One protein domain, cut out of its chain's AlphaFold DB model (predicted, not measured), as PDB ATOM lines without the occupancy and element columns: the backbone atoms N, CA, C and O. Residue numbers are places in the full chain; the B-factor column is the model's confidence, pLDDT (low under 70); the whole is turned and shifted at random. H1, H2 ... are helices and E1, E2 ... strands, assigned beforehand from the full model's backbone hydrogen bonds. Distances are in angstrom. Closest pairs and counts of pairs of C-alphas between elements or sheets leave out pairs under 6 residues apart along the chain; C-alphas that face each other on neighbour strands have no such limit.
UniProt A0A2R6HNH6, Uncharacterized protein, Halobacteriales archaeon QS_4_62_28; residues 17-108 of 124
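What this domain is: This is residues 17 to 108 of the 124 residues of an uncharacterized protein of Halobacteriales archaeon QS_4_62_28 (UniProt A0A2R6HNH6). One long helix, H2, runs along one face of a small antiparallel sheet of three strands, whose other face is bare. H2 reaches well past the sheet at its beginning, where the short helix H1 makes a corner with it, and at the other end of the length residues 93 to 98 stick out as the tip of a loop. The 92 printed residues hold two named helices and then three named strands, sheet order E1 - E2 - E3, class mixed. The whole is extended, with a radius of gyration of the C-alphas of 19.1 A, and spans 65 by 24 by 15 A.

Where its parts are: H1 is residues 17 to 25, from C-alpha 17 at (62.078, -34.642, 268.454). H2, residues 28 to 57, is 43.3 A long and ends with C-alpha 57 at (54.347, 10.905, 239.771). E1 is residues 69 to 73, E2 residues 82 to 88, 19.6 A long, and E3 residues 102 to 107, ending at (52.717, -8.821, 247.779).

How they stand to each other: E1, E2 and E3 form a meander, each strand the antiparallel neighbour of the one before. In the hairpin E1 and E2, N 71 and O 84 are 2.8 A apart, within hydrogen-bond range; in the hairpin E2 and E3, N 85 and O 105 are 2.8 A apart. H2 is on the sheet, making two layers, a helix on one face of a sheet, at a height over the sheet of 9.3 A. It runs along the strands, at 24 degrees to E2 on the local plane; its closest C-alphas to E2 are those of Leu 47 and Val 85, 6.6 A. H1 and H2 are close but not clearly touching, with C-alphas 23 and 29 at 5.9 A, at a steep tilt of 67 degrees. H1 is apart from the three strands. In H1 and H2 every O i to N i+4 pair is within hydrogen-bond range.

The domain as a whole: The C-alphas of Glu 18 and Ala 95, the two farthest apart, are 65.4 A apart. The printed part has no cut. The links H2 to E1 and E2 to E3 are long. Residues 17 to 29, 76 to 77 and 93 to 99 have pLDDT under 70.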
ATOM      1  N   ASP A  17      61.553 -35.195 267.201       61.47
ATOM      2  CA  ASP A  17      62.078 -34.642 268.454       61.47
ATOM      3  C   ASP A  17      63.595 -34.408 268.411       61.47
ATOM      4  O   ASP A  17      64.097 -33.380 268.876       61.47
ATOM      5  N   GLU A  18      64.339 -35.330 267.803       63.59
ATOM      6  CA  GLU A  18      65.783 -35.226 267.609       63.59
ATOM      7  C   GLU A  18      66.135 -34.151 266.563       63.59
ATOM      8  O   GLU A  18      67.078 -33.381 266.760       63.59
ATOM      9  N   PHE A  19      65.313 -33.998 265.516       61.75
ATOM     10  CA  PHE A  19      65.421 -32.900 264.550       61.75
ATOM     11  C   PHE A  19      65.178 -31.531 265.203       61.75
ATOM     12  O   PHE A  19      65.997 -30.623 265.039       61.75
ATOM     13  N   PHE A  20      64.105 -31.371 265.988       58.75
ATOM     14  CA  PHE A  20      63.816 -30.118 266.693       58.75
ATOM     15  C   PHE A  20      64.903 -29.783 267.712       58.75
ATOM     16  O   PHE A  20      65.338 -28.633 267.787       58.75
ATOM     17  N   THR A  21      65.400 -30.782 268.443       67.00
ATOM     18  CA  THR A  21      66.471 -30.605 269.430       67.00
ATOM     19  C   THR A  21      67.763 -30.138 268.763       67.00
ATOM     20  O   THR A  21      68.356 -29.157 269.207       67.00
ATOM     21  N   GLN A  22      68.172 -30.755 267.652       65.56
ATOM     22  CA  GLN A  22      69.360 -30.325 266.909       65.56
ATOM     23  C   GLN A  22      69.160 -28.971 266.209       65.56
ATOM     24  O   GLN A  22      70.092 -28.167 266.142       65.56
ATOM     25  N   ALA A  23      67.956 -28.668 265.716       59.41
ATOM     26  CA  ALA A  23      67.641 -27.370 265.119       59.41
ATOM     27  C   ALA A  23      67.665 -26.229 266.153       59.41
ATOM     28  O   ALA A  23      68.138 -25.129 265.836       59.41
ATOM     29  N   LEU A  24      67.207 -26.502 267.380       60.03
ATOM     30  CA  LEU A  24      67.288 -25.610 268.539       60.03
ATOM     31  C   LEU A  24      68.739 -25.438 269.003       60.03
ATOM     32  O   LEU A  24      69.210 -24.308 269.104       60.03
ATOM     33  N   GLN A  25      69.478 -26.536 269.196       63.38
ATOM     34  CA  GLN A  25      70.896 -26.505 269.584       63.38
ATOM     35  C   GLN A  25      71.771 -25.804 268.532       63.38
ATOM     36  O   GLN A  25      72.706 -25.082 268.870       63.38
ATOM     37  N   GLY A  26      71.446 -25.965 267.247       65.69
ATOM     38  CA  GLY A  26      72.135 -25.322 266.129       65.69
ATOM     39  C   GLY A  26      71.706 -23.878 265.845       65.69
ATOM     40  O   GLY A  26      72.192 -23.297 264.871       65.69
ATOM     41  N   ASN A  27      70.784 -23.299 266.628       66.75
ATOM     42  CA  ASN A  27      70.178 -21.975 266.408       66.75
ATOM     43  C   ASN A  27      69.554 -21.773 265.009       66.75
ATOM     44  O   ASN A  27      69.263 -20.642 264.613       66.75
ATOM     45  N   ARG A  28      69.353 -22.840 264.227       68.12
ATOM     46  CA  ARG A  28      68.933 -22.748 262.818       68.12
ATOM     47  C   ARG A  28      67.513 -22.204 262.704       68.12
ATOM     48  O   ARG A  28      67.252 -21.353 261.862       68.12
ATOM     49  N   TYR A  29      66.639 -22.632 263.612       69.25
ATOM     50  CA  TYR A  29      65.255 -22.170 263.686       69.25
ATOM     51  C   TYR A  29      65.158 -20.675 264.034       69.25
ATOM     52  O   TYR A  29      64.468 -19.915 263.358       69.25
ATOM     53  N   LEU A  30      65.927 -20.220 265.032       75.75
ATOM     54  CA  LEU A  30      65.969 -18.806 265.419       75.75
ATOM     55  C   LEU A  30      66.520 -17.918 264.295       75.75
ATOM     56  O   LEU A  30      65.967 -16.855 264.025       75.75
ATOM     57  N   LYS A  31      67.567 -18.374 263.596       79.00
ATOM     58  CA  LYS A  31      68.120 -17.665 262.432       79.00
ATOM     59  C   LYS A  31      67.122 -17.571 261.279       79.00
ATOM     60  O   LYS A  31      67.035 -16.520 260.652       79.00
ATOM     61  N   ALA A  32      66.360 -18.633 261.011       79.38
ATOM     62  CA  ALA A  32      65.330 -18.622 259.975       79.38
ATOM     63  C   ALA A  32      64.230 -17.592 260.280       79.38
ATOM     64  O   ALA A  32      63.885 -16.793 259.415       79.38
ATOM     65  N   ILE A  33      63.753 -17.531 261.528       80.88
ATOM     66  CA  ILE A  33      62.771 -16.520 261.958       80.88
ATOM     67  C   ILE A  33      63.332 -15.102 261.807       80.88
ATOM     68  O   ILE A  33      62.644 -14.218 261.306       80.88
ATOM     69  N   GLN A  34      64.583 -14.873 262.214       82.69
ATOM     70  CA  GLN A  34      65.231 -13.567 262.052       82.69
ATOM     71  C   GLN A  34      65.348 -13.160 260.580       82.69
ATOM     72  O   GLN A  34      65.138 -11.993 260.255       82.69
ATOM     73  N   LEU A  35      65.660 -14.112 259.696       83.94
ATOM     74  CA  LEU A  35      65.748 -13.861 258.263       83.94
ATOM     75  C   LEU A  35      64.383 -13.500 257.670       83.94
ATOM     76  O   LEU A  35      64.304 -12.531 256.923       83.94
ATOM     77  N   ILE A  36      63.324 -14.225 258.045       85.69
ATOM     78  CA  ILE A  36      61.950 -13.924 257.615       85.69
ATOM     79  C   ILE A  36      61.539 -12.533 258.098       85.69
ATOM     80  O   ILE A  36      61.089 -11.725 257.296       85.69
ATOM     81  N   ASN A  37      61.765 -12.209 259.374       84.94
ATOM     82  CA  ASN A  37      61.429 -10.888 259.906       84.94
ATOM     83  C   ASN A  37      62.192  -9.770 259.173       84.94
ATOM     84  O   ASN A  37      61.596  -8.762 258.811       84.94
ATOM     85  N   ARG A  38      63.496  -9.954 258.915       85.69
ATOM     86  CA  ARG A  38      64.289  -8.979 258.150       85.69
ATOM     87  C   ARG A  38      63.767  -8.829 256.724       85.69
ATOM     88  O   ARG A  38      63.684  -7.711 256.230       85.69
ATOM     89  N   PHE A  39      63.428  -9.936 256.072       87.00
ATOM     90  CA  PHE A  39      62.852  -9.920 254.733       87.00
ATOM     91  C   PHE A  39      61.519  -9.162 254.701       87.00
ATOM     92  O   PHE A  39      61.346  -8.295 253.853       87.00
ATOM     93  N   GLU A  40      60.614  -9.417 255.652       87.31
ATOM     94  CA  GLU A  40      59.335  -8.702 255.761       87.31
ATOM     95  C   GLU A  40      59.533  -7.189 255.981       87.31
ATOM     96  O   GLU A  40      58.815  -6.396 255.377       87.31
ATOM     97  N   THR A  41      60.529  -6.775 256.776       89.88
ATOM     98  CA  THR A  41      60.880  -5.351 256.953       89.88
ATOM     99  C   THR A  41      61.386  -4.705 255.663       89.88
ATOM    100  O   THR A  41      60.957  -3.608 255.315       89.88
ATOM    101  N   GLU A  42      62.289  -5.361 254.931       89.50
ATOM    102  CA  GLU A  42      62.770  -4.815 253.652       89.50
ATOM    103  C   GLU A  42      61.655  -4.765 252.601       89.50
ATOM    104  O   GLU A  42      61.592  -3.831 251.804       89.50
ATOM    105  N   LEU A  43      60.737  -5.734 252.630       89.56
ATOM    106  CA  LEU A  43      59.577  -5.762 251.748       89.56
ATOM    107  C   LEU A  43      58.605  -4.610 252.040       89.56
ATOM    108  O   LEU A  43      58.090  -4.004 251.101       89.56
ATOM    109  N   GLU A  44      58.395  -4.257 253.312       91.62
ATOM    110  CA  GLU A  44      57.658  -3.045 253.689       91.62
ATOM    111  C   GLU A  44      58.322  -1.790 253.107       91.62
ATOM    112  O   GLU A  44      57.651  -0.981 252.461       91.62
ATOM    113  N   HIS A  45      59.636  -1.631 253.305       92.75
ATOM    114  CA  HIS A  45      60.368  -0.474 252.790       92.75
ATOM    115  C   HIS A  45      60.278  -0.367 251.269       92.75
ATOM    116  O   HIS A  45      60.088   0.729 250.745       92.75
ATOM    117  N   GLU A  46      60.407  -1.482 250.556       92.06
ATOM    118  CA  GLU A  46      60.386  -1.474 249.098       92.06
ATOM    119  C   GLU A  46      58.989  -1.173 248.542       92.06
ATOM    120  O   GLU A  46      58.859  -0.362 247.623       92.06
ATOM    121  N   LEU A  47      57.933  -1.741 249.136       91.94
ATOM    122  CA  LEU A  47      56.557  -1.426 248.742       91.94
ATOM    123  C   LEU A  47      56.210   0.042 249.006       91.94
ATOM    124  O   LEU A  47      55.588   0.670 248.150       91.94
ATOM    125  N   LYS A  48      56.650   0.605 250.140       94.56
ATOM    126  CA  LYS A  48      56.493   2.038 250.430       94.56
ATOM    127  C   LYS A  48      57.257   2.900 249.430       94.56
ATOM    128  O   LYS A  48      56.656   3.744 248.788       94.56
ATOM    129  N   ARG A  49      58.538   2.618 249.169       93.81
ATOM    130  CA  ARG A  49      59.316   3.345 248.143       93.81
ATOM    131  C   ARG A  49      58.675   3.294 246.762       93.81
ATOM    132  O   ARG A  49      58.788   4.243 245.986       93.81
ATOM    133  N   PHE A  50      58.075   2.165 246.396       93.38
ATOM    134  CA  PHE A  50      57.345   2.063 245.141       93.38
ATOM    135  C   PHE A  50      56.088   2.937 245.163       93.38
ATOM    136  O   PHE A  50      55.896   3.721 244.237       93.38
ATOM    137  N   GLY A  51      55.278   2.854 246.219       93.38
ATOM    138  CA  GLY A  51      54.084   3.681 246.373       93.38
ATOM    139  C   GLY A  51      54.383   5.175 246.409       93.38
ATOM    140  O   GLY A  51      53.742   5.932 245.689       93.38
ATOM    141  N   ASP A  52      55.424   5.594 247.121       93.62
ATOM    142  CA  ASP A  52      55.831   6.997 247.217       93.62
ATOM    143  C   ASP A  52      56.220   7.562 245.842       93.62
ATOM    144  O   ASP A  52      55.844   8.680 245.503       93.62
ATOM    145  N   ARG A  53      56.882   6.762 244.990       95.12
ATOM    146  CA  ARG A  53      57.155   7.143 243.591       95.12
ATOM    147  C   ARG A  53      55.885   7.270 242.755       95.12
ATOM    148  O   ARG A  53      55.826   8.115 241.866       95.12
ATOM    149  N   VAL A  54      54.882   6.426 243.000       93.56
ATOM    150  CA  VAL A  54      53.583   6.516 242.314       93.56
ATOM    151  C   VAL A  54      52.840   7.785 242.739       93.56
ATOM    152  O   VAL A  54      52.290   8.467 241.874       93.56
ATOM    153  N   VAL A  55      52.876   8.126 244.031       93.44
ATOM    154  CA  VAL A  55      52.303   9.366 244.577       93.44
ATOM    155  C   VAL A  55      53.001  10.591 243.991       93.44
ATOM    156  O   VAL A  55      52.337  11.482 243.471       93.44
ATOM    157  N   GLU A  56      54.337  10.613 244.000       93.62
ATOM    158  CA  GLU A  56      55.137  11.712 243.443       93.62
ATOM    159  C   GLU A  56      54.863  11.926 241.946       93.62
ATOM    160  O   GLU A  56      54.814  13.063 241.475       93.62
ATOM    161  N   ALA A  57      54.639  10.842 241.198       94.19
ATOM    162  CA  ALA A  57      54.347  10.905 239.771       94.19
ATOM    163  C   ALA A  57      52.911  11.359 239.441       94.19
ATOM    164  O   ALA A  57      52.679  11.802 238.317       94.19
ATOM    165  N   ASN A  58      51.955  11.249 240.374       91.50
ATOM    166  CA  ASN A  58      50.531  11.528 240.129       91.50
ATOM    167  C   ASN A  58      49.892  12.340 241.277       91.50
ATOM    168  O   ASN A  58      48.897  11.902 241.857       91.50
ATOM    169  N   PRO A  59      50.444  13.509 241.651       89.88
ATOM    170  CA  PRO A  59      50.080  14.210 242.887       89.88
ATOM    171  C   PRO A  59      48.619  14.682 242.948       89.88
ATOM    172  O   PRO A  59      48.103  14.934 244.030       89.88
ATOM    173  N   ASP A  60      47.940  14.809 241.809       89.69
ATOM    174  CA  ASP A  60      46.526  15.186 241.700       89.69
ATOM    175  C   ASP A  60      45.556  14.058 242.095       89.69
ATOM    176  O   ASP A  60      44.394  14.323 242.403       89.69
ATOM    177  N   GLN A  61      46.029  12.810 242.103       88.31
ATOM    178  CA  GLN A  61      45.229  11.619 242.401       88.31
ATOM    179  C   GLN A  61      45.297  11.194 243.870       88.31
ATOM    180  O   GLN A  61      44.626  10.241 244.259       88.31
ATOM    181  N   PHE A  62      46.093  11.874 244.693       89.88
ATOM    182  CA  PHE A  62      46.347  11.506 246.083       89.88
ATOM    183  C   PHE A  62      46.061  12.661 247.035       89.88
ATOM    184  O   PHE A  62      46.074  13.831 246.654       89.88
ATOM    185  N   GLU A  63      45.807  12.329 248.297       83.81
ATOM    186  CA  GLU A  63      45.725  13.344 249.340       83.81
ATOM    187  C   GLU A  63      47.091  14.002 249.583       83.81
ATOM    188  O   GLU A  63      48.149  13.369 249.495       83.81
ATOM    189  N   THR A  64      47.076  15.292 249.921       84.19
ATOM    190  CA  THR A  64      48.298  16.033 250.243       84.19
ATOM    191  C   THR A  64      49.006  15.389 251.432       84.19
ATOM    192  O   THR A  64      48.484  15.394 252.544       84.19
ATOM    193  N   GLY A  65      50.226  14.898 251.208       83.00
ATOM    194  CA  GLY A  65      51.026  14.260 252.254       83.00
ATOM    195  C   GLY A  65      50.549  12.857 252.630       83.00
ATOM    196  O   GLY A  65      50.808  12.432 253.752       83.00
ATOM    197  N   VAL A  66      49.851  12.151 251.730       89.81
ATOM    198  CA  VAL A  66      49.472  10.753 251.957       89.81
ATOM    199  C   VAL A  66      50.704   9.896 252.265       89.81
ATOM    200  O   VAL A  66      51.727   9.971 251.583       89.81
ATOM    201  N   GLU A  67      50.593   9.055 253.290       91.50
ATOM    202  CA  GLU A  67      51.615   8.078 253.656       91.50
ATOM    203  C   GLU A  67      51.086   6.659 253.446       91.50
ATOM    204  O   GLU A  67      49.930   6.350 253.745       91.50
ATOM    205  N   GLY A  68      51.956   5.768 252.972       91.25
ATOM    206  CA  GLY A  68      51.610   4.368 252.768       91.25
ATOM    207  C   GLY A  68      51.307   3.650 254.083       91.25
ATOM    208  O   GLY A  68      52.198   3.422 254.911       91.25
ATOM    209  N   ARG A  69      50.061   3.204 254.263       93.06
ATOM    210  CA  ARG A  69      49.634   2.433 255.433       93.06
ATOM    211  C   ARG A  69      50.011   0.966 255.270       93.06
ATOM    212  O   ARG A  69      49.410   0.241 254.478       93.06
ATOM    213  N   TRP A  70      50.991   0.520 256.049       92.06
ATOM    214  CA  TRP A  70      51.405  -0.880 256.072       92.06
ATOM    215  C   TRP A  70      50.350  -1.767 256.733       92.06
ATOM    216  O   TRP A  70      49.905  -1.510 257.850       92.06
ATOM    217  N   ASN A  71      49.993  -2.845 256.046       88.06
ATOM    218  CA  ASN A  71      49.078  -3.867 256.517       88.06
ATOM    219  C   ASN A  71      49.699  -5.237 256.245       88.06
ATOM    220  O   ASN A  71      49.857  -5.639 255.091       88.06
ATOM    221  N   ASN A  72      50.016  -5.979 257.305       85.69
ATOM    222  CA  ASN A  72      50.452  -7.365 257.188       85.69
ATOM    223  C   ASN A  72      49.465  -8.315 257.870       85.69
ATOM    224  O   ASN A  72      48.825  -7.997 258.872       85.69
ATOM    225  N   ARG A  73      49.318  -9.509 257.300       80.62
ATOM    226  CA  ARG A  73      48.548 -10.592 257.906       80.62
ATOM    227  C   ARG A  73      49.298 -11.896 257.731       80.62
ATOM    228  O   ARG A  73      49.464 -12.389 256.616       80.62
ATOM    229  N   ARG A  74      49.714 -12.490 258.850       73.94
ATOM    230  CA  ARG A  74      50.227 -13.862 258.851       73.94
ATOM    231  C   ARG A  74      49.064 -14.836 258.699       73.94
ATOM    232  O   ARG A  74      48.050 -14.716 259.386       73.94
ATOM    233  N   SER A  75      49.225 -15.793 257.797       70.25
ATOM    234  CA  SER A  75      48.369 -16.973 257.697       70.25
ATOM    235  C   SER A  75      49.148 -18.167 258.231       70.25
ATOM    236  O   SER A  75      50.341 -18.277 257.965       70.25
ATOM    237  N   SER A  76      48.492 -19.072 258.957       65.94
ATOM    238  CA  SER A  76      49.126 -20.299 259.460       65.94
ATOM    239  C   SER A  76      49.598 -21.238 258.344       65.94
ATOM    240  O   SER A  76      50.415 -22.114 258.607       65.94
ATOM    241  N   GLY A  77      49.100 -21.057 257.116       67.44
ATOM    242  CA  GLY A  77      49.490 -21.832 255.935       67.44
ATOM    243  C   GLY A  77      50.561 -21.184 255.052       67.44
ATOM    244  O   GLY A  77      50.876 -21.750 254.015       67.44
ATOM    245  N   SER A  78      51.105 -20.015 255.412       70.19
ATOM    246  CA  SER A  78      52.130 -19.332 254.607       70.19
ATOM    247  C   SER A  78      53.406 -19.094 255.408       70.19
ATOM    248  O   SER A  78      53.357 -18.706 256.576       70.19
ATOM    249  N   VAL A  79      54.556 -19.282 254.756       74.62
ATOM    250  CA  VAL A  79      55.883 -19.003 255.333       74.62
ATOM    251  C   VAL A  79      56.114 -17.495 255.503       74.62
ATOM    252  O   VAL A  79      56.814 -17.083 256.424       74.62
ATOM    253  N   ILE A  80      55.509 -16.676 254.637       79.50
ATOM    254  CA  ILE A  80      55.645 -15.212 254.618       79.50
ATOM    255  C   ILE A  80      54.266 -14.573 254.809       79.50
ATOM    256  O   ILE A  80      53.262 -15.072 254.287       79.50
ATOM    257  N   ALA A  81      54.188 -13.470 255.557       78.25
ATOM    258  CA  ALA A  81      52.943 -12.729 255.705       78.25
ATOM    259  C   ALA A  81      52.425 -12.205 254.356       78.25
ATOM    260  O   ALA A  81      53.185 -11.721 253.518       78.25
ATOM    261  N   PHE A  82      51.103 -12.217 254.174       84.19
ATOM    262  CA  PHE A  82      50.499 -11.394 253.133       84.19
ATOM    263  C   PHE A  82      50.711  -9.935 253.516       84.19
ATOM    264  O   PHE A  82      50.317  -9.512 254.606       84.19
ATOM    265  N   ALA A  83      51.354  -9.194 252.628       88.06
ATOM    266  CA  ALA A  83      51.817  -7.843 252.866       88.06
ATOM    267  C   ALA A  83      51.150  -6.900 251.877       88.06
ATOM    268  O   ALA A  83      51.027  -7.215 250.692       88.06
ATOM    269  N   ARG A  84      50.714  -5.737 252.348       91.50
ATOM    270  CA  ARG A  84      50.222  -4.679 251.475       91.50
ATOM    271  C   ARG A  84      50.496  -3.301 252.059       91.50
ATOM    272  O   ARG A  84      50.540  -3.139 253.276       91.50
ATOM    273  N   VAL A  85      50.629  -2.322 251.180       93.44
ATOM    274  CA  VAL A  85      50.626  -0.903 251.522       93.44
ATOM    275  C   VAL A  85      49.413  -0.272 250.853       93.44
ATOM    276  O   VAL A  85      49.182  -0.477 249.660       93.44
ATOM    277  N   ASP A  86      48.631   0.452 251.643       94.19
ATOM    278  CA  ASP A  86      47.422   1.141 251.204       94.19
ATOM    279  C   ASP A  86      47.687   2.655 251.155       94.19
ATOM    280  O   ASP A  86      48.219   3.208 252.118       94.19
ATOM    281  N   TYR A  87      47.324   3.310 250.051       93.12
ATOM    282  CA  TYR A  87      47.389   4.767 249.881       93.12
ATOM    283  C   TYR A  87      45.996   5.312 249.577       93.12
ATOM    284  O   TYR A  87      45.335   4.834 248.652       93.12
ATOM    285  N   ASP A  88      45.568   6.313 250.337       90.56
ATOM    286  CA  ASP A  88      44.267   6.953 250.158       90.56
ATOM    287  C   ASP A  88      44.304   7.889 248.933       90.56
ATOM    288  O   ASP A  88      45.241   8.671 248.742       90.56
ATOM    289  N   LEU A  89      43.314   7.750 248.050       88.38
ATOM    290  CA  LEU A  89      43.239   8.477 246.783       88.38
ATOM    291  C   LEU A  89      42.329   9.699 246.906       88.38
ATOM    292  O   LEU A  89      41.251   9.644 247.496       88.38
ATOM    293  N   HIS A  90      42.720  10.781 246.236       81.94
ATOM    294  CA  HIS A  90      41.868  11.939 246.030       81.94
ATOM    295  C   HIS A  90      40.958  11.721 244.817       81.94
ATOM    296  O   HIS A  90      41.404  11.438 243.704       81.94
ATOM    297  N   ARG A  91      39.646  11.863 245.019       74.94
ATOM    298  CA  ARG A  91      38.659  11.691 243.952       74.94
ATOM    299  C   ARG A  91      38.527  12.964 243.118       74.94
ATOM    300  O   ARG A  91      38.151  14.015 243.628       74.94
ATOM    301  N   ILE A  92      38.690  12.829 241.805       71.88
ATOM    302  CA  ILE A  92      38.442  13.905 240.840       71.88
ATOM    303  C   ILE A  92      37.051  13.698 240.212       71.88
ATOM    304  O   ILE A  92      36.844  12.768 239.437       71.88
ATOM    305  N   GLY A  93      36.083  14.572 240.521       67.19
ATOM    306  CA  GLY A  93      34.914  14.795 239.653       67.19
ATOM    307  C   GLY A  93      33.609  14.006 239.874       67.19
ATOM    308  O   GLY A  93      32.760  14.072 238.989       67.19
ATOM    309  N   SER A  94      33.357  13.318 240.999       59.31
ATOM    310  CA  SER A  94      32.002  12.779 241.279       59.31
ATOM    311  C   SER A  94      31.539  13.034 242.714       59.31
ATOM    312  O   SER A  94      32.149  12.528 243.653       59.31
ATOM    313  N   ALA A  95      30.442  13.778 242.870       58.12
ATOM    314  CA  ALA A  95      29.842  14.122 244.161       58.12
ATOM    315  C   ALA A  95      28.877  13.050 244.719       58.12
ATOM    316  O   ALA A  95      28.539  13.119 245.895       58.12
ATOM    317  N   ASP A  96      28.459  12.069 243.907       58.47
ATOM    318  CA  ASP A  96      27.306  11.206 244.231       58.47
ATOM    319  C   ASP A  96      27.639   9.815 244.804       58.47
ATOM    320  O   ASP A  96      26.741   9.159 245.321       58.47
ATOM    321  N   ASP A  97      28.904   9.376 244.799       58.19
ATOM    322  CA  ASP A  97      29.320   8.110 245.426       58.19
ATOM    323  C   ASP A  97      30.486   8.344 246.397       58.19
ATOM    324  O   ASP A  97      31.642   8.507 245.999       58.19
ATOM    325  N   ALA A  98      30.164   8.340 247.692       56.72
ATOM    326  CA  ALA A  98      31.067   8.615 248.813       56.72
ATOM    327  C   ALA A  98      31.989   7.434 249.184       56.72
ATOM    328  O   ALA A  98      32.374   7.289 250.340       56.72
ATOM    329  N   ALA A  99      32.299   6.541 248.242       64.31
ATOM    330  CA  ALA A  99      33.226   5.450 248.517       64.31
ATOM    331  C   ALA A  99      34.669   5.973 248.483       64.31
ATOM    332  O   ALA A  99      35.125   6.452 247.434       64.31
ATOM    333  N   ASP A 100      35.361   5.846 249.616       73.19
ATOM    334  CA  ASP A 100      36.797   6.091 249.744       73.19
ATOM    335  C   ASP A 100      37.551   5.185 248.762       73.19
ATOM    336  O   ASP A 100      37.334   3.970 248.707       73.19
ATOM    337  N   LEU A 101      38.399   5.792 247.932       86.88
ATOM    338  CA  LEU A 101      39.222   5.071 246.968       86.88
ATOM    339  C   LEU A 101      40.608   4.856 247.568       86.88
ATOM    340  O   LEU A 101      41.200   5.771 248.135       86.88
ATOM    341  N   THR A 102      41.143   3.652 247.398       89.69
ATOM    342  CA  THR A 102      42.451   3.284 247.944       89.69
ATOM    343  C   THR A 102      43.266   2.555 246.887       89.69
ATOM    344  O   THR A 102      42.805   1.573 246.301       89.69
ATOM    345  N   LEU A 103      44.503   2.999 246.672       90.56
ATOM    346  CA  LEU A 103      45.501   2.233 245.938       90.56
ATOM    347  C   LEU A 103      46.072   1.153 246.862       90.56
ATOM    348  O   LEU A 103      46.679   1.457 247.886       90.56
ATOM    349  N   ASN A 104      45.907  -0.111 246.471       92.12
ATOM    350  CA  ASN A 104      46.475  -1.254 247.174       92.12
ATOM    351  C   ASN A 104      47.707  -1.792 246.435       92.12
ATOM    352  O   ASN A 104      47.592  -2.347 245.343       92.12
ATOM    353  N   LEU A 105      48.872  -1.699 247.068       91.00
ATOM    354  CA  LEU A 105      50.100  -2.341 246.610       91.00
ATOM    355  C   LEU A 105      50.334  -3.586 247.456       91.00
ATOM    356  O   LEU A 105      50.739  -3.475 248.610       91.00
ATOM    357  N   SER A 106      50.048  -4.771 246.916       88.94
ATOM    358  CA  SER A 106      50.160  -6.026 247.666       88.94
ATOM    359  C   SER A 106      51.220  -6.971 247.117       88.94
ATOM    360  O   SER A 106      51.417  -7.101 245.913       88.94
ATOM    361  N   PHE A 107      51.868  -7.674 248.042       84.50
ATOM    362  CA  PHE A 107      52.717  -8.821 247.779       84.50
ATOM    363  C   PHE A 107      52.067 -10.066 248.382       84.50
ATOM    364  O   PHE A 107      51.678 -10.088 249.557       84.50
ATOM    365  N   ARG A 108      51.954 -11.121 247.575       79.25
ATOM    366  CA  ARG A 108      51.452 -12.420 248.020       79.25
ATOM    367  C   ARG A 108      52.454 -13.500 247.669       79.25
ATOM    368  O   ARG A 108      52.851 -13.629 246.516       79.25
TER     369      ARG A 108